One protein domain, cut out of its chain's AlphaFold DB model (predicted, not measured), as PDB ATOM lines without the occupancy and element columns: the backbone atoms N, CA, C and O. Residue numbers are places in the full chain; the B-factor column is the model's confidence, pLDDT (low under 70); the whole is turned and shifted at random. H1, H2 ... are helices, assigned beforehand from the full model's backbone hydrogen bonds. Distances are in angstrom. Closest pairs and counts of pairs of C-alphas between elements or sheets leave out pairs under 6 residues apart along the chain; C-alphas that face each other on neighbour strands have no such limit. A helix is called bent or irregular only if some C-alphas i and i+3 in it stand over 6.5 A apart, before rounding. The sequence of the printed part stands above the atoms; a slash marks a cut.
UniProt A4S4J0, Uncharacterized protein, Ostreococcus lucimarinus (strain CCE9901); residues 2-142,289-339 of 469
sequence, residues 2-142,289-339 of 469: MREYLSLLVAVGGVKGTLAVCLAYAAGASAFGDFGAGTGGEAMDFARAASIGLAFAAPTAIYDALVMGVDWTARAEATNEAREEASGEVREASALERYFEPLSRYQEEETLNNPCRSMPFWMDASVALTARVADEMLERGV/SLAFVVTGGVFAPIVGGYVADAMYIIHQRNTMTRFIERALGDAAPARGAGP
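What this domain is: This is residues 2 to 142 and 289 to 339 of the 469 residues of an uncharacterized protein of Ostreococcus lucimarinus (strain CCE9901) (UniProt A4S4J0). Look for a long spine helix, H7, with bent H2 packed along one side, H5 along another, and H1 side by side with H5, away from H7. Short H6 sits by the beginning of H7; beyond the end of H2 the hairpin of H3 and H4 lengthens the body, with residues 84 to 90 sticking out. The 192 printed residues hold seven named helices, H1 to H7 in order, and no named strand: all helix, part aligned, part crossed, loose with a radius of gyration of the C-alphas of 21.3 A, spanning 72 by 39 by 28 A.

How they stand to each other: Start at H1, residues 2 to 26, which touches H5, residues 121 to 142, at Gly 17 and Ala 134, the closest C-alphas, 4.8 A. H2, residues 46 to 69, was assigned as one helix by its hydrogen bonds but is bent, C-alphas 56 and 59 being 6.9 A apart; its arms H2a, 46 to 56, and H2b, 59 to 69, stand at a steep 59 degrees. The hub, H7, residues 299 to 331, touches H2b with residues 308 to 319 alone, at a shallow 7 degrees; closest C-alphas Ala 61 and Ala 308, 5.1 A. H3, residues 72 to 85, and H4, residues 97 to 113, form a helical hairpin; closest C-alphas Thr 73 and Ser 104, 4.7 A. H6, residues 289 to 295, touches H2a; closest C-alphas Gly 53 and Ala 291, 5.7 A. Every O i to N i+4 pair is within hydrogen-bond range in H2a, H2b, H3 and H6, against 19 of 21 in H1, 11 of 13 in H4, 17 of 18 in H5 and 27 of 29 in H7.

Where its parts are: Find C-alpha 2 at (28.210, -57.571, -10.608); H1 runs 34.3 A from there. H7 runs 44.7 A to C-alpha 331 at (53.858, -67.866, -11.856), with a kink of 55 degrees near residue 325.

The domain as a whole: The farthest C-alphas, Gly 41 and Gly 88, are 73.1 A apart. Residues 143 to 288 are cut out; C-alphas 142 and 289 are 12.7 A apart. Residues 27 to 45 and 86 to 96 are long links. pLDDT is under 70 at residues 28 to 44, 83 to 93 and 336.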
ATOM      1  N   MET A   2      29.225 -58.658 -10.679       83.75
ATOM      2  CA  MET A   2      28.210 -57.571 -10.608       83.75
ATOM      3  C   MET A   2      27.098 -57.784  -9.571       83.75
ATOM      4  O   MET A   2      26.691 -56.841  -8.900       83.75
ATOM      5  N   ARG A   3      26.623 -59.022  -9.397       85.12
ATOM      6  CA  ARG A   3      25.633 -59.350  -8.358       85.12
ATOM      7  C   ARG A   3      26.177 -59.120  -6.944       85.12
ATOM      8  O   ARG A   3      25.463 -58.595  -6.100       85.12
ATOM      9  N   GLU A   4      27.433 -59.493  -6.701       83.25
ATOM     10  CA  GLU A   4      28.108 -59.286  -5.411       83.25
ATOM     11  C   GLU A   4      28.329 -57.795  -5.154       83.25
ATOM     12  O   GLU A   4      27.998 -57.310  -4.078       83.25
ATOM     13  N   TYR A   5      28.782 -57.052  -6.165       85.50
ATOM     14  CA  TYR A   5      28.946 -55.603  -6.101       85.50
ATOM     15  C   TYR A   5      27.639 -54.888  -5.720       85.50
ATOM     16  O   TYR A   5      27.609 -54.119  -4.760       85.50
ATOM     17  N   LEU A   6      26.531 -55.208  -6.397       85.00
ATOM     18  CA  LEU A   6      25.213 -54.663  -6.055       85.00
ATOM     19  C   LEU A   6      24.769 -55.068  -4.644       85.00
ATOM     20  O   LEU A   6      24.234 -54.242  -3.911       85.00
ATOM     21  N   SER A   7      25.014 -56.317  -4.237       86.25
ATOM     22  CA  SER A   7      24.677 -56.769  -2.883       86.25
ATOM     23  C   SER A   7      25.458 -56.016  -1.805       86.25
ATOM     24  O   SER A   7      24.879 -55.651  -0.784       86.25
ATOM     25  N   LEU A   8      26.736 -55.712  -2.057       83.94
ATOM     26  CA  LEU A   8      27.580 -54.935  -1.155       83.94
ATOM     27  C   LEU A   8      27.080 -53.496  -1.063       83.94
ATOM     28  O   LEU A   8      26.905 -52.998   0.043       83.94
ATOM     29  N   LEU A   9      26.761 -52.853  -2.190       83.69
ATOM     30  CA  LEU A   9      26.178 -51.507  -2.190       83.69
ATOM     31  C   LEU A   9      24.862 -51.441  -1.405       83.69
ATOM     32  O   LEU A   9      24.652 -50.511  -0.628       83.69
ATOM     33  N   VAL A  10      23.984 -52.435  -1.561       83.81
ATOM     34  CA  VAL A  10      22.711 -52.493  -0.827       83.81
ATOM     35  C   VAL A  10      22.935 -52.746   0.666       83.81
ATOM     36  O   VAL A  10      22.321 -52.075   1.495       83.81
ATOM     37  N   ALA A  11      23.819 -53.675   1.025       79.75
ATOM     38  CA  ALA A  11      24.104 -53.994   2.423       79.75
ATOM     39  C   ALA A  11      24.759 -52.816   3.158       79.75
ATOM     40  O   ALA A  11      24.411 -52.511   4.297       79.75
ATOM     41  N   VAL A  12      25.694 -52.146   2.490       75.69
ATOM     42  CA  VAL A  12      26.511 -51.078   3.062       75.69
ATOM     43  C   VAL A  12      25.782 -49.733   3.023       75.69
ATOM     44  O   VAL A  12      25.679 -49.068   4.050       75.69
ATOM     45  N   GLY A  13      25.245 -49.342   1.865       71.25
ATOM     46  CA  GLY A  13      24.574 -48.056   1.664       71.25
ATOM     47  C   GLY A  13      23.071 -48.102   1.868       71.25
ATOM     48  O   GLY A  13      22.509 -47.237   2.534       71.25
ATOM     49  N   GLY A  14      22.412 -49.122   1.318       73.50
ATOM     50  CA  GLY A  14      20.954 -49.243   1.352       73.50
ATOM     51  C   GLY A  14      20.410 -49.350   2.774       73.50
ATOM     52  O   GLY A  14      19.544 -48.571   3.160       73.50
ATOM     53  N   VAL A  15      20.939 -50.268   3.587       74.75
ATOM     54  CA  VAL A  15      20.434 -50.493   4.955       74.75
ATOM     55  C   VAL A  15      20.762 -49.317   5.877       74.75
ATOM     56  O   VAL A  15      19.866 -48.762   6.513       74.75
ATOM     57  N   LYS A  16      22.034 -48.909   5.935       74.31
ATOM     58  CA  LYS A  16      22.483 -47.834   6.831       74.31
ATOM     59  C   LYS A  16      21.926 -46.470   6.424       74.31
ATOM     60  O   LYS A  16      21.441 -45.740   7.283       74.31
ATOM     61  N   GLY A  17      21.927 -46.156   5.128       73.56
ATOM     62  CA  GLY A  17      21.373 -44.911   4.599       73.56
ATOM     63  C   GLY A  17      19.868 -44.800   4.844       73.56
ATOM     64  O   GLY A  17      19.402 -43.766   5.313       73.56
ATOM     65  N   THR A  18      19.112 -45.885   4.636       76.50
ATOM     66  CA  THR A  18      17.673 -45.908   4.959       76.50
ATOM     67  C   THR A  18      17.442 -45.694   6.452       76.50
ATOM     68  O   THR A  18      16.574 -44.915   6.837       76.50
ATOM     69  N   LEU A  19      18.244 -46.332   7.306       76.81
ATOM     70  CA  LEU A  19      18.143 -46.174   8.755       76.81
ATOM     71  C   LEU A  19      18.451 -44.732   9.191       76.81
ATOM     72  O   LEU A  19      17.708 -44.183  10.003       76.81
ATOM     73  N   ALA A  20      19.471 -44.095   8.610       73.31
ATOM     74  CA  ALA A  20      19.789 -42.690   8.863       73.31
ATOM     75  C   ALA A  20      18.628 -41.762   8.467       73.31
ATOM     76  O   ALA A  20      18.217 -40.924   9.266       73.31
ATOM     77  N   VAL A  21      18.045 -41.954   7.279       74.50
ATOM     78  CA  VAL A  21      16.901 -41.158   6.801       74.50
ATOM     79  C   VAL A  21      15.666 -41.353   7.683       74.50
ATOM     80  O   VAL A  21      15.050 -40.371   8.091       74.50
ATOM     81  N   CYS A  22      15.328 -42.595   8.036       78.69
ATOM     82  CA  CYS A  22      14.174 -42.898   8.883       78.69
ATOM     83  C   CYS A  22      14.324 -42.337  10.305       78.69
ATOM     84  O   CYS A  22      13.373 -41.762  10.834       78.69
ATOM     85  N   LEU A  23      15.503 -42.481  10.926       77.75
ATOM     86  CA  LEU A  23      15.760 -41.935  12.262       77.75
ATOM     87  C   LEU A  23      15.734 -40.408  12.263       77.75
ATOM     88  O   LEU A  23      15.148 -39.814  13.165       77.75
ATOM     89  N   ALA A  24      16.331 -39.775  11.252       71.62
ATOM     90  CA  ALA A  24      16.307 -38.324  11.143       71.62
ATOM     91  C   ALA A  24      14.881 -37.803  10.940       71.62
ATOM     92  O   ALA A  24      14.468 -36.882  11.640       71.62
ATOM     93  N   TYR A  25      14.099 -38.449  10.067       72.69
ATOM     94  CA  TYR A  25      12.686 -38.128   9.867       72.69
ATOM     95  C   TYR A  25      11.888 -38.240  11.174       72.69
ATOM     96  O   TYR A  25      11.174 -37.308  11.539       72.69
ATOM     97  N   ALA A  26      12.054 -39.337  11.922       72.81
ATOM     98  CA  ALA A  26      11.381 -39.532  13.207       72.81
ATOM     99  C   ALA A  26      11.789 -38.491  14.265       72.81
ATOM    100  O   ALA A  26      10.980 -38.126  15.115       72.81
ATOM    101  N   ALA A  27      13.028 -38.000  14.205       70.88
ATOM    102  CA  ALA A  27      13.555 -36.992  15.119       70.88
ATOM    103  C   ALA A  27      13.344 -35.540  14.639       70.88
ATOM    104  O   ALA A  27      13.797 -34.610  15.307       70.88
ATOM    105  N   GLY A  28      12.691 -35.325  13.489       62.44
ATOM    106  CA  GLY A  28      12.512 -33.994  12.899       62.44
ATOM    107  C   GLY A  28      13.828 -33.315  12.492       62.44
ATOM    108  O   GLY A  28      13.918 -32.088  12.506       62.44
ATOM    109  N   ALA A  29      14.858 -34.100  12.171       64.75
ATOM    110  CA  ALA A  29      16.178 -33.637  11.754       64.75
ATOM    111  C   ALA A  29      16.457 -33.985  10.284       64.75
ATOM    112  O   ALA A  29      15.892 -34.922   9.719       64.75
ATOM    113  N   SER A  30      17.371 -33.246   9.654       65.44
ATOM    114  CA  SER A  30      17.899 -33.609   8.336       65.44
ATOM    115  C   SER A  30      18.935 -34.726   8.491       65.44
ATOM    116  O   SER A  30      19.965 -34.513   9.126       65.44
ATOM    117  N   ALA A  31      18.711 -35.896   7.878       56.62
ATOM    118  CA  ALA A  31      19.712 -36.980   7.813       56.62
ATOM    119  C   ALA A  31      20.976 -36.568   7.061       56.62
ATOM    120  O   ALA A  31      22.052 -37.136   7.235       56.62
ATOM    121  N   PHE A  32      20.809 -35.586   6.190       57.94
ATOM    122  CA  PHE A  32      21.869 -35.013   5.405       57.94
ATOM    123  C   PHE A  32      22.665 -33.982   6.246       57.94
ATOM    124  O   PHE A  32      23.802 -33.647   5.930       57.94
ATOM    125  N   GLY A  33      22.132 -33.512   7.378       55.38
ATOM    126  CA  GLY A  33      22.630 -32.291   8.009       55.38
ATOM    127  C   GLY A  33      22.501 -31.097   7.055       55.38
ATOM    128  O   GLY A  33      21.852 -31.189   6.006       55.38
ATOM    129  N   ASP A  34      23.117 -29.974   7.410       55.94
ATOM    130  CA  ASP A  34      23.333 -28.877   6.467       55.94
ATOM    131  C   ASP A  34      24.432 -29.322   5.478       55.94
ATOM    132  O   ASP A  34      25.627 -29.289   5.773       55.94
ATOM    133  N   PHE A  35      24.032 -29.814   4.296       49.31
ATOM    134  CA  PHE A  35      24.955 -30.044   3.165       49.31
ATOM    135  C   PHE A  35      25.488 -28.729   2.581       49.31
ATOM    136  O   PHE A  35      26.424 -28.743   1.782       49.31
ATOM    137  N   GLY A  36      24.891 -27.602   2.969       40.31
ATOM    138  CA  GLY A  36      25.369 -26.267   2.672       40.31
ATOM    139  C   GLY A  36      26.062 -25.672   3.888       40.31
ATOM    140  O   GLY A  36      25.522 -25.710   4.985       40.31
ATOM    141  N   ALA A  37      27.255 -25.120   3.667       40.59
ATOM    142  CA  ALA A  37      27.630 -23.795   4.152       40.59
ATOM    143  C   ALA A  37      26.655 -23.200   5.188       40.59
ATOM    144  O   ALA A  37      25.544 -22.815   4.825       40.59
ATOM    145  N   GLY A  38      27.093 -23.139   6.449       41.03
ATOM    146  CA  GLY A  38      26.266 -22.754   7.588       41.03
ATOM    147  C   GLY A  38      25.350 -21.559   7.325       41.03
ATOM    148  O   GLY A  38      25.713 -20.583   6.671       41.03
ATOM    149  N   THR A  39      24.154 -21.626   7.894       42.06
ATOM    150  CA  THR A  39      23.098 -20.607   7.821       42.06
ATOM    151  C   THR A  39      23.417 -19.312   8.597       42.06
ATOM    152  O   THR A  39      22.517 -18.563   8.968       42.06
ATOM    153  N   GLY A  40      24.701 -18.988   8.799       38.38
ATOM    154  CA  GLY A  40      25.163 -17.778   9.476       38.38
ATOM    155  C   GLY A  40      26.478 -17.232   8.907       38.38
ATOM    156  O   GLY A  40      27.522 -17.864   9.008       38.38
ATOM    157  N   GLY A  41      26.421 -16.016   8.354       39.16
ATOM    158  CA  GLY A  41      27.555 -15.092   8.203       39.16
ATOM    159  C   GLY A  41      28.513 -15.314   7.030       39.16
ATOM    160  O   GLY A  41      28.723 -14.387   6.255       39.16
ATOM    161  N   GLU A  42      29.071 -16.508   6.856       45.47
ATOM    162  CA  GLU A  42      29.960 -16.828   5.732       45.47
ATOM    163  C   GLU A  42      29.744 -18.280   5.317       45.47
ATOM    164  O   GLU A  42      30.100 -19.219   6.028       45.47
ATOM    165  N   ALA A  43      29.152 -18.472   4.141       52.34
ATOM    166  CA  ALA A  43      29.037 -19.785   3.540       52.34
ATOM    167  C   ALA A  43      30.435 -20.411   3.397       52.34
ATOM    168  O   ALA A  43      31.266 -19.917   2.635       52.34
ATOM    169  N   MET A  44      30.718 -21.488   4.137       59.69
ATOM    170  CA  MET A  44      31.977 -22.212   3.980       59.69
ATOM    171  C   MET A  44      32.037 -22.805   2.567       59.69
ATOM    172  O   MET A  44      31.228 -23.663   2.221       59.69
ATOM    173  N   ASP A  45      32.993 -22.343   1.759       73.00
ATOM    174  CA  ASP A  45      33.229 -22.861   0.410       73.00
ATOM    175  C   ASP A  45      33.493 -24.379   0.455       73.00
ATOM    176  O   ASP A  45      34.246 -24.867   1.307       73.00
ATOM    177  N   PHE A  46      32.904 -25.127  -0.481       71.12
ATOM    178  CA  PHE A  46      33.113 -26.566  -0.653       71.12
ATOM    179  C   PHE A  46      34.597 -26.926  -0.729       71.12
ATOM    180  O   PHE A  46      35.014 -27.932  -0.151       71.12
ATOM    181  N   ALA A  47      35.413 -26.092  -1.380       79.56
ATOM    182  CA  ALA A  47      36.857 -26.305  -1.459       79.56
ATOM    183  C   ALA A  47      37.535 -26.207  -0.081       79.56
ATOM    184  O   ALA A  47      38.435 -26.989   0.236       79.56
ATOM    185  N   ARG A  48      37.073 -25.283   0.767       81.50
ATOM    186  CA  ARG A  48      37.573 -25.099   2.136       81.50
ATOM    187  C   ARG A  48      37.105 -26.222   3.061       81.50
ATOM    188  O   ARG A  48      37.901 -26.732   3.842       81.50
ATOM    189  N   ALA A  49      35.853 -26.658   2.946       79.88
ATOM    190  CA  ALA A  49      35.354 -27.813   3.689       79.88
ATOM    191  C   ALA A  49      36.111 -29.097   3.301       79.88
ATOM    192  O   ALA A  49      36.540 -29.855   4.171       79.88
ATOM    193  N   ALA A  50      36.361 -29.309   2.004       84.12
ATOM    194  CA  ALA A  50      37.158 -30.431   1.519       84.12
ATOM    195  C   ALA A  50      38.602 -30.388   2.043       84.12
ATOM    196  O   ALA A  50      39.101 -31.405   2.521       84.12
ATOM    197  N   SER A  51      39.272 -29.230   2.008       87.62
ATOM    198  CA  SER A  51      40.655 -29.113   2.491       87.62
ATOM    199  C   SER A  51      40.772 -29.349   3.996       87.62
ATOM    200  O   SER A  51      41.702 -30.026   4.434       87.62
ATOM    201  N   ILE A  52      39.799 -28.877   4.779       87.06
ATOM    202  CA  ILE A  52      39.700 -29.165   6.213       87.06
ATOM    203  C   ILE A  52      39.497 -30.668   6.439       87.06
ATOM    204  O   ILE A  52      40.214 -31.264   7.243       87.06
ATOM    205  N   GLY A  53      38.584 -31.301   5.697       87.44
ATOM    206  CA  GLY A  53      38.366 -32.750   5.750       87.44
ATOM    207  C   GLY A  53      39.639 -33.550   5.461       87.44
ATOM    208  O   GLY A  53      40.004 -34.442   6.225       87.44
ATOM    209  N   LEU A  54      40.368 -33.185   4.403       90.31
ATOM    210  CA  LEU A  54      41.644 -33.807   4.039       90.31
ATOM    211  C   LEU A  54      42.722 -33.602   5.109       90.31
ATOM    212  O   LEU A  54      43.428 -34.548   5.457       90.31
ATOM    213  N   ALA A  55      42.837 -32.389   5.655       91.94
ATOM    214  CA  ALA A  55      43.804 -32.082   6.704       91.94
ATOM    215  C   ALA A  55      43.544 -32.913   7.966       91.94
ATOM    216  O   ALA A  55      44.477 -33.475   8.540       91.94
ATOM    217  N   PHE A  56      42.278 -33.060   8.365       91.94
ATOM    218  CA  PHE A  56      41.918 -33.908   9.497       91.94
ATOM    219  C   PHE A  56      42.084 -35.399   9.195       91.94
ATOM    220  O   PHE A  56      42.413 -36.152  10.104       91.94
ATOM    221  N   ALA A  57      41.930 -35.843   7.948       91.12
ATOM    222  CA  ALA A  57      42.166 -37.234   7.561       91.12
ATOM    223  C   ALA A  57      43.655 -37.628   7.503       91.12
ATOM    224  O   ALA A  57      43.975 -38.816   7.592       91.12
ATOM    225  N   ALA A  58      44.571 -36.659   7.393       91.00
ATOM    226  CA  ALA A  58      46.005 -36.907   7.233       91.00
ATOM    227  C   ALA A  58      46.633 -37.812   8.317       91.00
ATOM    228  O   ALA A  58      47.368 -38.725   7.941       91.00
ATOM    229  N   PRO A  59      46.347 -37.666   9.628       92.12
ATOM    230  CA  PRO A  59      46.873 -38.573  10.651       92.12
ATOM    231  C   PRO A  59      46.473 -40.034  10.424       92.12
ATOM    232  O   PRO A  59      47.295 -40.929  10.610       92.12
ATOM    233  N   THR A  60      45.237 -40.279   9.977       91.38
ATOM    234  CA  THR A  60      44.758 -41.631   9.657       91.38
ATOM    235  C   THR A  60      45.455 -42.171   8.411       91.38
ATOM    236  O   THR A  60      45.918 -43.303   8.421       91.38
ATOM    237  N   ALA A  61      45.624 -41.351   7.370       91.31
ATOM    238  CA  ALA A  61      46.344 -41.756   6.164       91.31
ATOM    239  C   ALA A  61      47.830 -42.066   6.437       91.31
ATOM    240  O   ALA A  61      48.370 -43.036   5.911       91.31
ATOM    241  N   ILE A  62      48.493 -41.278   7.293       92.50
ATOM    242  CA  ILE A  62      49.877 -41.533   7.726       92.50
ATOM    243  C   ILE A  62      49.955 -42.844   8.508       92.50
ATOM    244  O   ILE A  62      50.848 -43.658   8.269       92.50
ATOM    245  N   TYR A  63      49.019 -43.059   9.430       92.44
ATOM    246  CA  TYR A  63      48.919 -44.304  10.179       92.44
ATOM    247  C   TYR A  63      48.743 -45.509   9.239       92.44
ATOM    248  O   TYR A  63      49.500 -46.477   9.326       92.44
ATOM    249  N   ASP A  64      47.821 -45.413   8.282       92.38
ATOM    250  CA  ASP A  64      47.554 -46.453   7.288       92.38
ATOM    251  C   ASP A  64      48.795 -46.735   6.421       92.38
ATOM    252  O   ASP A  64      49.126 -47.895   6.165       92.38
ATOM    253  N   ALA A  65      49.556 -45.704   6.045       91.56
ATOM    254  CA  ALA A  65      50.812 -45.862   5.312       91.56
ATOM    255  C   ALA A  65      51.897 -46.582   6.135       91.56
ATOM    256  O   ALA A  65      52.642 -47.401   5.592       91.56
ATOM    257  N   LEU A  66      51.981 -46.326   7.444       91.38
ATOM    258  CA  LEU A  66      52.930 -47.005   8.334       91.38
ATOM    259  C   LEU A  66      52.563 -48.476   8.551       91.38
ATOM    260  O   LEU A  66      53.444 -49.335   8.565       91.38
ATOM    261  N   VAL A  67      51.275 -48.777   8.707       90.19
ATOM    262  CA  VAL A  67      50.804 -50.135   9.009       90.19
ATOM    263  C   VAL A  67      50.702 -50.990   7.749       90.19
ATOM    264  O   VAL A  67      51.174 -52.124   7.749       90.19
ATOM    265  N   MET A  68      50.142 -50.461   6.660       89.38
ATOM    266  CA  MET A  68      49.868 -51.213   5.428       89.38
ATOM    267  C   MET A  68      50.805 -50.874   4.264       89.38
ATOM    268  O   MET A  68      50.994 -51.704   3.381       89.38
ATOM    269  N   GLY A  69      51.390 -49.674   4.225       87.00
ATOM    270  CA  GLY A  69      52.267 -49.257   3.123       87.00
ATOM    271  C   GLY A  69      53.679 -49.852   3.194       87.00
ATOM    272  O   GLY A  69      54.263 -50.210   2.160       87.00
ATOM    273  N   VAL A  70      54.221 -49.986   4.407       89.88
ATOM    274  CA  VAL A  70      55.539 -50.589   4.666       89.88
ATOM    275  C   VAL A  70      55.493 -52.095   4.430       89.88
ATOM    276  O   VAL A  70      54.527 -52.763   4.770       89.88
ATOM    277  N   ASP A  71      56.552 -52.652   3.857       88.81
ATOM    278  CA  ASP A  71      56.639 -54.082   3.568       88.81
ATOM    279  C   ASP A  71      57.099 -54.890   4.798       88.81
ATOM    280  O   ASP A  71      58.279 -55.223   4.947       88.81
ATOM    281  N   TRP A  72      56.178 -55.146   5.735       88.38
ATOM    282  CA  TRP A  72      56.503 -55.823   6.999       88.38
ATOM    283  C   TRP A  72      56.823 -57.306   6.819       88.38
ATOM    284  O   TRP A  72      57.616 -57.845   7.584       88.38
ATOM    285  N   THR A  73      56.273 -57.945   5.787       85.38
ATOM    286  CA  THR A  73      56.590 -59.332   5.405       85.38
ATOM    287  C   THR A  73      58.065 -59.476   5.020       85.38
ATOM    288  O   THR A  73      58.755 -60.285   5.634       85.38
ATOM    289  N   ALA A  74      58.598 -58.631   4.126       85.75
ATOM    290  CA  ALA A  74      60.036 -58.635   3.814       85.75
ATOM    291  C   ALA A  74      60.912 -58.388   5.052       85.75
ATOM    292  O   ALA A  74      61.936 -59.041   5.240       85.75
ATOM    293  N   ARG A  75      60.511 -57.450   5.922       86.00
ATOM    294  CA  ARG A  75      61.255 -57.157   7.158       86.00
ATOM    295  C   ARG A  75      61.246 -58.331   8.133       86.00
ATOM    296  O   ARG A  75      62.270 -58.597   8.759       86.00
ATOM    297  N   ALA A  76      60.120 -59.028   8.265       83.69
ATOM    298  CA  ALA A  76      60.012 -60.215   9.103       83.69
ATOM    299  C   ALA A  76      60.895 -61.352   8.571       83.69
ATOM    300  O   ALA A  76      61.603 -61.986   9.352       83.69
ATOM    301  N   GLU A  77      60.907 -61.578   7.256       81.69
ATOM    302  CA  GLU A  77      61.756 -62.589   6.616       81.69
ATOM    303  C   GLU A  77      63.243 -62.283   6.797       81.69
ATOM    304  O   GLU A  77      63.949 -63.111   7.367       81.69
ATOM    305  N   ALA A  78      63.688 -61.069   6.466       83.44
ATOM    306  CA  ALA A  78      65.084 -60.662   6.633       83.44
ATOM    307  C   ALA A  78      65.561 -60.763   8.093       83.44
ATOM    308  O   ALA A  78      66.696 -61.145   8.370       83.44
ATOM    309  N   THR A  79      64.687 -60.446   9.054       80.62
ATOM    310  CA  THR A  79      65.016 -60.565  10.485       80.62
ATOM    311  C   THR A  79      65.134 -62.026  10.914       80.62
ATOM    312  O   THR A  79      65.998 -62.365  11.724       80.62
ATOM    313  N   ASN A  80      64.275 -62.897  10.381       75.31
ATOM    314  CA  ASN A  80      64.337 -64.328  10.652       75.31
ATOM    315  C   ASN A  80      65.590 -64.954  10.029       75.31
ATOM    316  O   ASN A  80      66.280 -65.697  10.716       75.31
ATOM    317  N   GLU A  81      65.927 -64.601   8.789       76.56
ATOM    318  CA  GLU A  81      67.138 -65.059   8.096       76.56
ATOM    319  C   GLU A  81      68.406 -64.621   8.835       76.56
ATOM    320  O   GLU A  81      69.223 -65.465   9.199       76.56
ATOM    321  N   ALA A  82      68.514 -63.340   9.203       74.81
ATOM    322  CA  ALA A  82      69.646 -62.831   9.980       74.81
ATOM    323  C   ALA A  82      69.801 -63.534  11.342       74.81
ATOM    324  O   ALA A  82      70.908 -63.685  11.860       74.81
ATOM    325  N   ARG A  83      68.690 -63.973  11.947       68.31
ATOM    326  CA  ARG A  83      68.708 -64.736  13.201       68.31
ATOM    327  C   ARG A  83      69.128 -66.189  12.994       68.31
ATOM    328  O   ARG A  83      69.734 -66.769  13.890       68.31
ATOM    329  N   GLU A  84      68.785 -66.775  11.852       65.12
ATOM    330  CA  GLU A  84      69.197 -68.128  11.486       65.12
ATOM    331  C   GLU A  84      70.689 -68.196  11.120       65.12
ATOM    332  O   GLU A  84      71.345 -69.174  11.473       65.12
ATOM    333  N   GLU A  85      71.237 -67.153  10.488       64.31
ATOM    334  CA  GLU A  85      72.661 -67.049  10.128       64.31
ATOM    335  C   GLU A  85      73.578 -66.765  11.327       64.31
ATOM    336  O   GLU A  85      74.722 -67.213  11.352       64.31
ATOM    337  N   ALA A  86      73.084 -66.075  12.359       61.47
ATOM    338  CA  ALA A  86      73.839 -65.749  13.574       61.47
ATOM    339  C   ALA A  86      74.035 -66.951  14.529       61.47
ATOM    340  O   ALA A  86      74.061 -66.782  15.751       61.47
ATOM    341  N   SER A  87      74.144 -68.170  13.989       45.88
ATOM    342  CA  SER A  87      74.230 -69.443  14.710       45.88
ATOM    343  C   SER A  87      75.309 -69.424  15.805       45.88
ATOM    344  O   SER A  87      76.483 -69.685  15.547       45.88
ATOM    345  N   GLY A  88      74.911 -69.115  17.040       48.53
ATOM    346  CA  GLY A  88      75.792 -69.139  18.212       48.53
ATOM    347  C   GLY A  88      75.365 -68.199  19.337       48.53
ATOM    348  O   GLY A  88      75.392 -68.600  20.498       48.53
ATOM    349  N   GLU A  89      74.887 -66.995  19.017       44.28
ATOM    350  CA  GLU A  89      74.420 -66.030  20.019       44.28
ATOM    351  C   GLU A  89      72.929 -65.749  19.839       44.28
ATOM    352  O   GLU A  89      72.469 -65.306  18.786       44.28
ATOM    353  N   VAL A  90      72.142 -65.993  20.891       52.28
ATOM    354  CA  VAL A  90      70.737 -65.574  20.943       52.28
ATOM    355  C   VAL A  90      70.721 -64.049  21.033       52.28
ATOM    356  O   VAL A  90      70.625 -63.485  22.121       52.28
ATOM    357  N   ARG A  91      70.832 -63.363  19.891       57.09
ATOM    358  CA  ARG A  91      70.648 -61.913  19.839       57.09
ATOM    359  C   ARG A  91      69.222 -61.624  20.295       57.09
ATOM    360  O   ARG A  91      68.259 -62.082  19.672       57.09
ATOM    361  N   GLU A  92      69.077 -60.911  21.410       59.03
ATOM    362  CA  GLU A  92      67.759 -60.467  21.845       59.03
ATOM    363  C   GLU A  92      67.162 -59.590  20.746       59.03
ATOM    364  O   GLU A  92      67.721 -58.555  20.382       59.03
ATOM    365  N   ALA A  93      66.025 -60.028  20.201       63.16
ATOM    366  CA  ALA A  93      65.309 -59.260  19.198       63.16
ATOM    367  C   ALA A  93      64.981 -57.883  19.776       63.16
ATOM    368  O   ALA A  93      64.415 -57.784  20.883       63.16
ATOM    369  N   SER A  94      65.322 -56.838  19.019       74.19
ATOM    370  CA  SER A  94      65.008 -55.463  19.398       74.19
ATOM    371  C   SER A  94      63.496 -55.304  19.590       74.19
ATOM    372  O   SER A  94      62.696 -56.078  19.054       74.19
ATOM    373  N   ALA A  95      63.071 -54.314  20.378       72.75
ATOM    374  CA  ALA A  95      61.650 -54.128  20.679       72.75
ATOM    375  C   ALA A  95      60.783 -54.033  19.408       72.75
ATOM    376  O   ALA A  95      59.664 -54.537  19.416       72.75
ATOM    377  N   LEU A  96      61.323 -53.457  18.323       74.50
ATOM    378  CA  LEU A  96      60.666 -53.325  17.020       74.50
ATOM    379  C   LEU A  96      60.621 -54.635  16.225       74.50
ATOM    380  O   LEU A  96      59.577 -54.960  15.667       74.50
ATOM    381  N   GLU A  97      61.705 -55.413  16.215       78.56
ATOM    382  CA  GLU A  97      61.770 -56.700  15.499       78.56
ATOM    383  C   GLU A  97      60.696 -57.681  15.974       78.56
ATOM    384  O   GLU A  97      60.129 -58.434  15.185       78.56
ATOM    385  N   ARG A  98      60.339 -57.615  17.262       74.56
ATOM    386  CA  ARG A  98      59.272 -58.440  17.845       74.56
ATOM    387  C   ARG A  98      57.873 -58.134  17.294       74.56
ATOM    388  O   ARG A  98      56.950 -58.900  17.565       74.56
ATOM    389  N   TYR A  99      57.693 -57.022  16.580       79.00
ATOM    390  CA  TYR A  99      56.419 -56.641  15.966       79.00
ATOM    391  C   TYR A  99      56.356 -56.922  14.466       79.00
ATOM    392  O   TYR A  99      55.255 -56.899  13.924       79.00
ATOM    393  N   PHE A 100      57.468 -57.230  13.791       86.56
ATOM    394  CA  PHE A 100      57.457 -57.413  12.333       86.56
ATOM    395  C   PHE A 100      56.586 -58.593  11.894       86.56
ATOM    396  O   PHE A 100      55.794 -58.440  10.974       86.56
ATOM    397  N   GLU A 101      56.668 -59.734  12.582       81.06
ATOM    398  CA  GLU A 101      55.846 -60.908  12.262       81.06
ATOM    399  C   GLU A 101      54.349 -60.707  12.597       81.06
ATOM    400  O   GLU A 101      53.501 -61.009  11.757       81.06
ATOM    401  N   PRO A 102      53.964 -60.149  13.763       82.38
ATOM    402  CA  PRO A 102      52.574 -59.752  13.992       82.38
ATOM    403  C   PRO A 102      52.035 -58.753  12.957       82.38
ATOM    404  O   PRO A 102      50.904 -58.900  12.500       82.38
ATOM    405  N   LEU A 103      52.838 -57.758  12.563       85.75
ATOM    406  CA  LEU A 103      52.457 -56.757  11.562       85.75
ATOM    407  C   LEU A 103      52.303 -57.369  10.168       85.75
ATOM    408  O   LEU A 103      51.371 -57.020   9.449       85.75
ATOM    409  N   SER A 104      53.178 -58.301   9.791       86.19
ATOM    410  CA  SER A 104      53.084 -58.989   8.505       86.19
ATOM    411  C   SER A 104      51.819 -59.846   8.416       86.19
ATOM    412  O   SER A 104      51.126 -59.817   7.403       86.19
ATOM    413  N   ARG A 105      51.468 -60.555   9.497       84.38
ATOM    414  CA  ARG A 105      50.221 -61.333   9.572       84.38
ATOM    415  C   ARG A 105      48.991 -60.436   9.527       84.38
ATOM    416  O   ARG A 105      48.047 -60.746   8.813       84.38
ATOM    417  N   TYR A 106      49.024 -59.310  10.240       87.19
ATOM    418  CA  TYR A 106      47.960 -58.311  10.184       87.19
ATOM    419  C   TYR A 106      47.715 -57.827   8.749       87.19
ATOM    420  O   TYR A 106      46.576 -57.809   8.289       87.19
ATOM    421  N   GLN A 107      48.787 -57.494   8.027       89.88
ATOM    422  CA  GLN A 107      48.717 -57.086   6.627       89.88
ATOM    423  C   GLN A 107      48.060 -58.151   5.745       89.88
ATOM    424  O   GLN A 107      47.125 -57.846   5.004       89.88
ATOM    425  N   GLU A 108      48.519 -59.398   5.834       85.38
ATOM    426  CA  GLU A 108      47.955 -60.509   5.064       85.38
ATOM    427  C   GLU A 108      46.469 -60.716   5.384       85.38
ATOM    428  O   GLU A 108      45.646 -60.755   4.469       85.38
ATOM    429  N   GLU A 109      46.102 -60.762   6.664       86.00
ATOM    430  CA  GLU A 109      44.711 -60.908   7.092       86.00
ATOM    431  C   GLU A 109      43.818 -59.783   6.568       86.00
ATOM    432  O   GLU A 109      42.758 -60.067   6.016       86.00
ATOM    433  N   GLU A 110      44.227 -58.519   6.688       85.94
ATOM    434  CA  GLU A 110      43.414 -57.386   6.232       85.94
ATOM    435  C   GLU A 110      43.240 -57.366   4.713       85.94
ATOM    436  O   GLU A 110      42.142 -57.120   4.210       85.94
ATOM    437  N   THR A 111      44.289 -57.695   3.957       85.62
ATOM    438  CA  THR A 111      44.156 -57.808   2.496       85.62
ATOM    439  C   THR A 111      43.228 -58.945   2.082       85.62
ATOM    440  O   THR A 111      42.462 -58.807   1.125       85.62
ATOM    441  N   LEU A 112      43.260 -60.065   2.804       83.94
ATOM    442  CA  LEU A 112      42.389 -61.203   2.548       83.94
ATOM    443  C   LEU A 112      40.955 -60.934   3.015       83.94
ATOM    444  O   LEU A 112      40.022 -61.384   2.356       83.94
ATOM    445  N   ASN A 113      40.750 -60.174   4.084       85.00
ATOM    446  CA  ASN A 113      39.419 -59.836   4.580       85.00
ATOM    447  C   ASN A 113      38.693 -58.797   3.714       85.00
ATOM    448  O   ASN A 113      37.486 -58.622   3.879       85.00
ATOM    449  N   ASN A 114      39.375 -58.141   2.766       85.56
ATOM    450  CA  ASN A 114      38.731 -57.202   1.853       85.56
ATOM    451  C   ASN A 114      37.714 -57.931   0.928       85.56
ATOM    452  O   ASN A 114      38.117 -58.747   0.087       85.56
ATOM    453  N   PRO A 115      36.402 -57.617   1.014       79.94
ATOM    454  CA  PRO A 115      35.359 -58.257   0.205       79.94
ATOM    455  C   PRO A 115      35.440 -57.898  -1.289       79.94
ATOM    456  O   PRO A 115      34.934 -58.634  -2.134       79.94
ATOM    457  N   CYS A 116      36.099 -56.790  -1.624       84.00
ATOM    458  CA  CYS A 116      36.291 -56.272  -2.976       84.00
ATOM    459  C   CYS A 116      37.671 -56.627  -3.565       84.00
ATOM    460  O   CYS A 116      38.028 -56.116  -4.629       84.00
ATOM    461  N   ARG A 117      38.454 -57.507  -2.917       84.31
ATOM    462  CA  ARG A 117      39.838 -57.846  -3.322       84.31
ATOM    463  C   ARG A 117      39.978 -58.329  -4.771       84.31
ATOM    464  O   ARG A 117      40.990 -58.059  -5.409       84.31
ATOM    465  N   SER A 118      38.963 -59.018  -5.295       84.25
ATOM    466  CA  SER A 118      38.908 -59.531  -6.673       84.25
ATOM    467  C   SER A 118      38.166 -58.603  -7.641       84.25
ATOM    468  O   SER A 118      37.979 -58.935  -8.811       84.25
ATOM    469  N   MET A 119      37.729 -57.428  -7.180       87.38
ATOM    470  CA  MET A 119      37.021 -56.444  -7.995       87.38
ATOM    471  C   MET A 119      37.971 -55.341  -8.487       87.38
ATOM    472  O   MET A 119      38.985 -55.042  -7.838       87.38
ATOM    473  N   PRO A 120      37.657 -54.680  -9.616       88.06
ATOM    474  CA  PRO A 120      38.364 -53.479 -10.047       88.06
ATOM    475  C   PRO A 120      38.352 -52.380  -8.977       88.06
ATOM    476  O   PRO A 120      37.401 -52.265  -8.204       88.06
ATOM    477  N   PHE A 121      39.384 -51.531  -8.977       86.75
ATOM    478  CA  PHE A 121      39.533 -50.454  -7.991       86.75
ATOM    479  C   PHE A 121      38.309 -49.535  -7.913       86.75
ATOM    480  O   PHE A 121      37.898 -49.168  -6.823       86.75
ATOM    481  N   TRP A 122      37.684 -49.203  -9.046       87.12
ATOM    482  CA  TRP A 122      36.525 -48.310  -9.059       87.12
ATOM    483  C   TRP A 122      35.302 -48.900  -8.335       87.12
ATOM    484  O   TRP A 122      34.561 -48.153  -7.697       87.12
ATOM    485  N   MET A 123      35.096 -50.226  -8.384       89.44
ATOM    486  CA  MET A 123      34.003 -50.883  -7.657       89.44
ATOM    487  C   MET A 123      34.251 -50.787  -6.153       89.44
ATOM    488  O   MET A 123      33.381 -50.344  -5.412       89.44
ATOM    489  N   ASP A 124      35.466 -51.107  -5.725       88.31
ATOM    490  CA  ASP A 124      35.910 -51.018  -4.333       88.31
ATOM    491  C   ASP A 124      35.797 -49.583  -3.791       88.31
ATOM    492  O   ASP A 124      35.129 -49.326  -2.792       88.31
ATOM    493  N   ALA A 125      36.316 -48.617  -4.552       88.88
ATOM    494  CA  ALA A 125      36.226 -47.197  -4.245       88.88
ATOM    495  C   ALA A 125      34.770 -46.710  -4.162       88.88
ATOM    496  O   ALA A 125      34.450 -45.874  -3.322       88.88
ATOM    497  N   SER A 126      33.863 -47.223  -4.996       89.62
ATOM    498  CA  SER A 126      32.444 -46.852  -4.919       89.62
ATOM    499  C   SER A 126      31.718 -47.482  -3.723       89.62
ATOM    500  O   SER A 126      30.879 -46.818  -3.110       89.62
ATOM    501  N   VAL A 127      32.062 -48.718  -3.335       89.25
ATOM    502  CA  VAL A 127      31.538 -49.346  -2.108       89.25
ATOM    503  C   VAL A 127      32.041 -48.580  -0.888       89.25
ATOM    504  O   VAL A 127      31.239 -48.263  -0.013       89.25
ATOM    505  N   ALA A 128      33.321 -48.206  -0.861       89.19
ATOM    506  CA  ALA A 128      33.906 -47.401   0.206       89.19
ATOM    507  C   ALA A 128      33.257 -46.014   0.312       89.19
ATOM    508  O   ALA A 128      32.903 -45.592   1.409       89.19
ATOM    509  N   LEU A 129      33.017 -45.331  -0.816       89.50
ATOM    510  CA  LEU A 129      32.303 -44.050  -0.825       89.50
ATOM    511  C   LEU A 129      30.890 -44.198  -0.261       89.50
ATOM    512  O   LEU A 129      30.459 -43.405   0.570       89.50
ATOM    513  N   THR A 130      30.179 -45.235  -0.698       88.75
ATOM    514  CA  THR A 130      28.810 -45.516  -0.256       88.75
ATOM    515  C   THR A 130      28.766 -45.833   1.241       88.75
ATOM    516  O   THR A 130      27.901 -45.318   1.950       88.75
ATOM    517  N   ALA A 131      29.722 -46.629   1.735       87.25
ATOM    518  CA  ALA A 131      29.906 -46.910   3.159       87.25
ATOM    519  C   ALA A 131      30.118 -45.628   3.945       87.25
ATOM    520  O   ALA A 131      29.421 -45.378   4.926       87.25
ATOM    521  N   ARG A 132      31.048 -44.802   3.462       89.31
ATOM    522  CA  ARG A 132      31.438 -43.559   4.103       89.31
ATOM    523  C   ARG A 132      30.249 -42.620   4.197       89.31
ATOM    524  O   ARG A 132      29.898 -42.215   5.290       89.31
ATOM    525  N   VAL A 133      29.565 -42.336   3.094       86.31
ATOM    526  CA  VAL A 133      28.382 -41.461   3.115       86.31
ATOM    527  C   VAL A 133      27.339 -41.966   4.117       86.31
ATOM    528  O   VAL A 133      26.852 -41.182   4.925       86.31
ATOM    529  N   ALA A 134      27.037 -43.267   4.120       85.88
ATOM    530  CA  ALA A 134      26.042 -43.825   5.030       85.88
ATOM    531  C   ALA A 134      26.462 -43.747   6.511       85.88
ATOM    532  O   ALA A 134      25.642 -43.385   7.356       85.88
ATOM    533  N   ASP A 135      27.722 -44.058   6.824       86.31
ATOM    534  CA  ASP A 135      28.257 -43.996   8.189       86.31
ATOM    535  C   ASP A 135      28.336 -42.552   8.696       86.31
ATOM    536  O   ASP A 135      27.903 -42.266   9.808       86.31
ATOM    537  N   GLU A 136      28.795 -41.615   7.869       86.31
ATOM    538  CA  GLU A 136      28.897 -40.200   8.237       86.31
ATOM    539  C   GLU A 136      27.507 -39.561   8.425       86.31
ATOM    540  O   GLU A 136      27.299 -38.797   9.372       86.31
ATOM    541  N   MET A 137      26.522 -39.913   7.589       83.00
ATOM    542  CA  MET A 137      25.131 -39.474   7.769       83.00
ATOM    543  C   MET A 137      24.539 -39.995   9.081       83.00
ATOM    544  O   MET A 137      23.926 -39.234   9.826       83.00
ATOM    545  N   LEU A 138      24.736 -41.278   9.391       82.94
ATOM    546  CA  LEU A 138      24.208 -41.874  10.615       82.94
ATOM    547  C   LEU A 138      24.914 -41.326  11.866       82.94
ATOM    548  O   LEU A 138      24.258 -40.882  12.806       82.94
ATOM    549  N   GLU A 139      26.243 -41.366  11.896       84.06
ATOM    550  CA  GLU A 139      27.030 -41.029  13.083       84.06
ATOM    551  C   GLU A 139      27.089 -39.520  13.330       84.06
ATOM    552  O   GLU A 139      26.852 -39.069  14.452       84.06
ATOM    553  N   ARG A 140      27.398 -38.720  12.304       83.56
ATOM    554  CA  ARG A 140      27.583 -37.269  12.461       83.56
ATOM    555  C   ARG A 140      26.308 -36.499  12.171       83.56
ATOM    556  O   ARG A 140      25.917 -35.667  12.986       83.56
ATOM    557  N   GLY A 141      25.638 -36.819  11.066       76.88
ATOM    558  CA  GLY A 141      24.379 -36.171  10.692       76.88
ATOM    559  C   GLY A 141      23.281 -36.390  11.735       76.88
ATOM    560  O   GLY A 141      22.701 -35.428  12.234       76.88
ATOM    561  N   VAL A 142      23.030 -37.647  12.108       80.94
ATOM    562  CA  VAL A 142      21.934 -38.000  13.022       80.94
ATOM    563  C   VAL A 142      22.389 -38.047  14.477       80.94
ATOM    564  O   VAL A 142      21.889 -37.271  15.287       80.94
ATOM    565  N   SER A 289      35.177 -36.451  13.417       87.69
ATOM    566  CA  SER A 289      34.352 -35.710  14.386       87.69
ATOM    567  C   SER A 289      34.868 -34.286  14.615       87.69
ATOM    568  O   SER A 289      34.063 -33.364  14.713       87.69
ATOM    569  N   LEU A 290      36.187 -34.065  14.625       88.62
ATOM    570  CA  LEU A 290      36.765 -32.715  14.654       88.62
ATOM    571  C   LEU A 290      36.449 -31.941  13.372       88.62
ATOM    572  O   LEU A 290      36.052 -30.781  13.453       88.62
ATOM    573  N   ALA A 291      36.543 -32.584  12.203       86.69
ATOM    574  CA  ALA A 291      36.134 -31.973  10.939       86.69
ATOM    575  C   ALA A 291      34.655 -31.550  10.970       86.69
ATOM    576  O   ALA A 291      34.324 -30.450  10.534       86.69
ATOM    577  N   PHE A 292      33.775 -32.371  11.548       86.62
ATOM    578  CA  PHE A 292      32.362 -32.034  11.742       86.62
ATOM    579  C   PHE A 292      32.161 -30.848  12.694       86.62
ATOM    580  O   PHE A 292      31.407 -29.936  12.375       86.62
ATOM    581  N   VAL A 293      32.856 -30.819  13.836       85.06
ATOM    582  CA  VAL A 293      32.767 -29.705  14.799       85.06
ATOM    583  C   VAL A 293      33.233 -28.392  14.163       85.06
ATOM    584  O   VAL A 293      32.577 -27.370  14.331       85.06
ATOM    585  N   VAL A 294      34.338 -28.422  13.411       84.50
ATOM    586  CA  VAL A 294      34.939 -27.231  12.786       84.50
ATOM    587  C   VAL A 294      34.119 -26.720  11.604       84.50
ATOM    588  O   VAL A 294      34.027 -25.513  11.401       84.50
ATOM    589  N   THR A 295      33.549 -27.618  10.800       78.88
ATOM    590  CA  THR A 295      32.821 -27.228   9.580       78.88
ATOM    591  C   THR A 295      31.319 -27.088   9.778       78.88
ATOM    592  O   THR A 295      30.655 -26.461   8.959       78.88
ATOM    593  N   GLY A 296      30.771 -27.665  10.849       74.44
ATOM    594  CA  GLY A 296      29.338 -27.699  11.131       74.44
ATOM    595  C   GLY A 296      28.531 -28.629  10.219       74.44
ATOM    596  O   GLY A 296      27.330 -28.765  10.435       74.44
ATOM    597  N   GLY A 297      29.170 -29.281   9.244       77.81
ATOM    598  CA  GLY A 297      28.518 -30.103   8.228       77.81
ATOM    599  C   GLY A 297      29.186 -31.463   8.031       77.81
ATOM    600  O   GLY A 297      30.314 -31.712   8.459       77.81
ATOM    601  N   VAL A 298      28.472 -32.366   7.360       82.56
ATOM    602  CA  VAL A 298      28.899 -33.765   7.160       82.56
ATOM    603  C   VAL A 298      29.845 -33.913   5.955       82.56
ATOM    604  O   VAL A 298      30.572 -34.895   5.841       82.56
ATOM    605  N   PHE A 299      29.909 -32.908   5.073       83.62
ATOM    606  CA  PHE A 299      30.693 -32.966   3.835       83.62
ATOM    607  C   PHE A 299      32.207 -33.112   4.062       83.62
ATOM    608  O   PHE A 299      32.839 -33.967   3.443       83.62
ATOM    609  N   ALA A 300      32.796 -32.314   4.958       86.31
ATOM    610  CA  ALA A 300      34.225 -32.405   5.266       86.31
ATOM    611  C   ALA A 300      34.619 -33.788   5.837       86.31
ATOM    612  O   ALA A 300      35.567 -34.382   5.314       86.31
ATOM    613  N   PRO A 301      33.873 -34.348   6.814       88.56
ATOM    614  CA  PRO A 301      34.024 -35.737   7.247       88.56
ATOM    615  C   PRO A 301      33.945 -36.779   6.119       88.56
ATOM    616  O   PRO A 301      34.749 -37.710   6.062       88.56
ATOM    617  N   ILE A 302      32.998 -36.616   5.186       89.62
ATOM    618  CA  ILE A 302      32.825 -37.538   4.052       89.62
ATOM    619  C   ILE A 302      34.055 -37.512   3.146       89.62
ATOM    620  O   ILE A 302      34.608 -38.569   2.844       89.62
ATOM    621  N   VAL A 303      34.498 -36.326   2.718       89.19
ATOM    622  CA  VAL A 303      35.642 -36.189   1.802       89.19
ATOM    623  C   VAL A 303      36.931 -36.674   2.464       89.19
ATOM    624  O   VAL A 303      37.672 -37.455   1.866       89.19
ATOM    625  N   GLY A 304      37.183 -36.249   3.704       89.31
ATOM    626  CA  GLY A 304      38.363 -36.652   4.466       89.31
ATOM    627  C   GLY A 304      38.416 -38.161   4.690       89.31
ATOM    628  O   GLY A 304      39.395 -38.816   4.318       89.31
ATOM    629  N   GLY A 305      37.347 -38.726   5.252       90.88
ATOM    630  CA  GLY A 305      37.244 -40.159   5.510       90.88
ATOM    631  C   GLY A 305      37.336 -40.998   4.236       90.88
ATOM    632  O   GLY A 305      38.028 -42.014   4.227       90.88
ATOM    633  N   TYR A 306      36.716 -40.550   3.140       92.38
ATOM    634  CA  TYR A 306      36.769 -41.258   1.861       92.38
ATOM    635  C   TYR A 306      38.185 -41.335   1.291       92.38
ATOM    636  O   TYR A 306      38.607 -42.397   0.836       92.38
ATOM    637  N   VAL A 307      38.942 -40.237   1.329       92.12
ATOM    638  CA  VAL A 307      40.323 -40.240   0.828       92.12
ATOM    639  C   VAL A 307      41.224 -41.120   1.692       92.12
ATOM    640  O   VAL A 307      42.053 -41.846   1.140       92.12
ATOM    641  N   ALA A 308      41.036 -41.130   3.016       92.25
ATOM    642  CA  ALA A 308      41.743 -42.062   3.894       92.25
ATOM    643  C   ALA A 308      41.433 -43.529   3.538       92.25
ATOM    644  O   ALA A 308      42.354 -44.330   3.391       92.25
ATOM    645  N   ASP A 309      40.161 -43.876   3.313       92.06
ATOM    646  CA  ASP A 309      39.773 -45.231   2.898       92.06
ATOM    647  C   ASP A 309      40.310 -45.596   1.512       92.06
ATOM    648  O   ASP A 309      40.785 -46.712   1.311       92.06
ATOM    649  N   ALA A 310      40.285 -44.668   0.555       91.75
ATOM    650  CA  ALA A 310      40.827 -44.894  -0.780       91.75
ATOM    651  C   ALA A 310      42.335 -45.185  -0.726       91.75
ATOM    652  O   ALA A 310      42.810 -46.112  -1.385       91.75
ATOM    653  N   MET A 311      43.083 -44.446   0.099       91.62
ATOM    654  CA  MET A 311      44.506 -44.708   0.338       91.62
ATOM    655  C   MET A 311      44.723 -46.059   1.020       91.62
ATOM    656  O   MET A 311      45.584 -46.831   0.595       91.62
ATOM    657  N   TYR A 312      43.903 -46.397   2.015       91.94
ATOM    658  CA  TYR A 312      43.946 -47.701   2.672       91.94
ATOM    659  C   TYR A 312      43.701 -48.856   1.689       91.94
ATOM    660  O   TYR A 312      44.456 -49.828   1.684       91.94
ATOM    661  N   ILE A 313      42.725 -48.726   0.783       91.12
ATOM    662  CA  ILE A 313      42.453 -49.698  -0.290       91.12
ATOM    663  C   ILE A 313      43.656 -49.835  -1.226       91.12
ATOM    664  O   ILE A 313      44.020 -50.951  -1.607       91.12
ATOM    665  N   ILE A 314      44.306 -48.726  -1.592       91.31
ATOM    666  CA  ILE A 314      45.528 -48.757  -2.410       91.31
ATOM    667  C   ILE A 314      46.629 -49.534  -1.680       91.31
ATOM    668  O   ILE A 314      47.273 -50.398  -2.282       91.31
ATOM    669  N   HIS A 315      46.825 -49.286  -0.383       91.50
ATOM    670  CA  HIS A 315      47.790 -50.034   0.420       91.50
ATOM    671  C   HIS A 315      47.438 -51.524   0.500       91.50
ATOM    672  O   HIS A 315      48.312 -52.358   0.270       91.50
ATOM    673  N   GLN A 316      46.170 -51.876   0.726       91.50
ATOM    674  CA  GLN A 316      45.719 -53.269   0.731       91.50
ATOM    675  C   GLN A 316      45.985 -53.971  -0.605       91.50
ATOM    676  O   GLN A 316      46.493 -55.092  -0.634       91.50
ATOM    677  N   ARG A 317      45.686 -53.312  -1.727       89.06
ATOM    678  CA  ARG A 317      45.921 -53.870  -3.067       89.06
ATOM    679  C   ARG A 317      47.405 -54.077  -3.340       89.06
ATOM    680  O   ARG A 317      47.783 -55.146  -3.806       89.06
ATOM    681  N   ASN A 318      48.245 -53.106  -2.986       89.75
ATOM    682  CA  ASN A 318      49.696 -53.231  -3.133       89.75
ATOM    683  C   ASN A 318      50.255 -54.386  -2.293       89.75
ATOM    684  O   ASN A 318      51.092 -55.149  -2.773       89.75
ATOM    685  N   THR A 319      49.773 -54.546  -1.065       90.06
ATOM    686  CA  THR A 319      50.163 -55.648  -0.182       90.06
ATOM    687  C   THR A 319      49.698 -57.001  -0.723       90.06
ATOM    688  O   THR A 319      50.480 -57.948  -0.716       90.06
ATOM    689  N   MET A 320      48.494 -57.086  -1.297       88.62
ATOM    690  CA  MET A 320      48.010 -58.292  -1.979       88.62
ATOM    691  C   MET A 320      48.889 -58.657  -3.179       88.62
ATOM    692  O   MET A 320      49.266 -59.815  -3.343       88.62
ATOM    693  N   THR A 321      49.259 -57.678  -4.007       88.50
ATOM    694  CA  THR A 321      50.165 -57.900  -5.142       88.50
ATOM    695  C   THR A 321      51.515 -58.433  -4.670       88.50
ATOM    696  O   THR A 321      51.973 -59.447  -5.186       88.50
ATOM    697  N   ARG A 322      52.109 -57.827  -3.632       88.56
ATOM    698  CA  ARG A 322      53.366 -58.309  -3.030       88.56
ATOM    699  C   ARG A 322      53.232 -59.726  -2.466       88.56
ATOM    700  O   ARG A 322      54.137 -60.535  -2.638       88.56
ATOM    701  N   PHE A 323      52.115 -60.038  -1.809       87.62
ATOM    702  CA  PHE A 323      51.840 -61.376  -1.279       87.62
ATOM    703  C   PHE A 323      51.786 -62.428  -2.395       87.62
ATOM    704  O   PHE A 323      52.437 -63.467  -2.297       87.62
ATOM    705  N   ILE A 324      51.059 -62.142  -3.479       88.06
ATOM    706  CA  ILE A 324      50.946 -63.046  -4.632       88.06
ATOM    707  C   ILE A 324      52.308 -63.232  -5.312       88.06
ATOM    708  O   ILE A 324      52.682 -64.367  -5.603       88.06
ATOM    709  N   GLU A 325      53.061 -62.149  -5.515       88.44
ATOM    710  CA  GLU A 325      54.416 -62.190  -6.083       88.44
ATOM    711  C   GLU A 325      55.354 -63.070  -5.250       88.44
ATOM    712  O   GLU A 325      56.047 -63.922  -5.799       88.44
ATOM    713  N   ARG A 326      55.334 -62.939  -3.919       86.12
ATOM    714  CA  ARG A 326      56.146 -63.781  -3.024       86.12
ATOM    715  C   ARG A 326      55.734 -65.244  -3.028       86.12
ATOM    716  O   ARG A 326      56.588 -66.122  -2.945       86.12
ATOM    717  N   ALA A 327      54.433 -65.511  -3.059       85.50
ATOM    718  CA  ALA A 327      53.923 -66.869  -2.953       85.50
ATOM    719  C   ALA A 327      54.099 -67.667  -4.253       85.50
ATOM    720  O   ALA A 327      54.367 -68.867  -4.191       85.50
ATOM    721  N   LEU A 328      53.924 -67.021  -5.412       86.00
ATOM    722  CA  LEU A 328      53.916 -67.676  -6.724       86.00
ATOM    723  C   LEU A 328      55.194 -67.456  -7.548       86.00
ATOM    724  O   LEU A 328      55.405 -68.204  -8.502       86.00
ATOM    725  N   GLY A 329      56.039 -66.477  -7.208       85.81
ATOM    726  CA  GLY A 329      57.263 -66.175  -7.957       85.81
ATOM    727  C   GLY A 329      56.967 -65.899  -9.432       85.81
ATOM    728  O   GLY A 329      56.112 -65.077  -9.754       85.81
ATOM    729  N   ASP A 330      57.616 -66.644 -10.326       81.69
ATOM    730  CA  ASP A 330      57.466 -66.506 -11.783       81.69
ATOM    731  C   ASP A 330      56.052 -66.829 -12.299       81.69
ATOM    732  O   ASP A 330      55.670 -66.403 -13.387       81.69
ATOM    733  N   ALA A 331      55.250 -67.564 -11.521       81.81
ATOM    734  CA  ALA A 331      53.858 -67.866 -11.856       81.81
ATOM    735  C   ALA A 331      52.876 -66.756 -11.429       81.81
ATOM    736  O   ALA A 331      51.661 -66.904 -11.605       81.81
ATOM    737  N   ALA A 332      53.369 -65.668 -10.826       82.44
ATOM    738  CA  ALA A 332      52.542 -64.539 -10.429       82.44
ATOM    739  C   ALA A 332      52.045 -63.746 -11.657       82.44
ATOM    740  O   ALA A 332      52.779 -63.571 -12.631       82.44
ATOM    741  N   PRO A 333      50.806 -63.218 -11.629       82.06
ATOM    742  CA  PRO A 333      50.333 -62.304 -12.664       82.06
ATOM    743  C   PRO A 333      51.217 -61.053 -12.743       82.06
ATOM    744  O   PRO A 333      51.633 -60.518 -11.715       82.06
ATOM    745  N   ALA A 334      51.444 -60.540 -13.955       78.44
ATOM    746  CA  ALA A 334      52.179 -59.294 -14.144       78.44
ATOM    747  C   ALA A 334      51.501 -58.121 -13.411       78.44
ATOM    748  O   ALA A 334      50.268 -58.008 -13.379       78.44
ATOM    749  N   ARG A 335      52.306 -57.199 -12.865       73.44
ATOM    750  CA  ARG A 335      51.791 -55.961 -12.263       73.44
ATOM    751  C   ARG A 335      50.962 -55.195 -13.293       73.44
ATOM    752  O   ARG A 335      51.469 -54.810 -14.339       73.44
ATOM    753  N   GLY A 336      49.685 -54.973 -12.982       69.25
ATOM    754  CA  GLY A 336      48.747 -54.278 -13.869       69.25
ATOM    755  C   GLY A 336      47.833 -55.185 -14.700       69.25
ATOM    756  O   GLY A 336      46.985 -54.658 -15.412       69.25
ATOM    757  N   ALA A 337      47.911 -56.515 -14.560       72.69
ATOM    758  CA  ALA A 337      47.029 -57.477 -15.243       72.69
ATOM    759  C   ALA A 337      45.542 -57.429 -14.807       72.69
ATOM    760  O   ALA A 337      44.748 -58.283 -15.195       72.69
ATOM    761  N   GLY A 338      45.149 -56.430 -14.014       72.19
ATOM    762  CA  GLY A 338      43.817 -56.304 -13.435       72.19
ATOM    763  C   GLY A 338      43.728 -56.868 -12.013       72.19
ATOM    764  O   GLY A 338      44.745 -57.218 -11.411       72.19
ATOM    765  N   PRO A 339      42.521 -56.881 -11.420       81.50
ATOM    766  CA  PRO A 339      42.323 -57.414 -10.080       81.50
ATOM    767  C   PRO A 339      42.619 -58.923 -10.038       81.50
ATOM    768  O   PRO A 339      42.318 -59.628 -11.003       81.50
TER     769      PRO A 339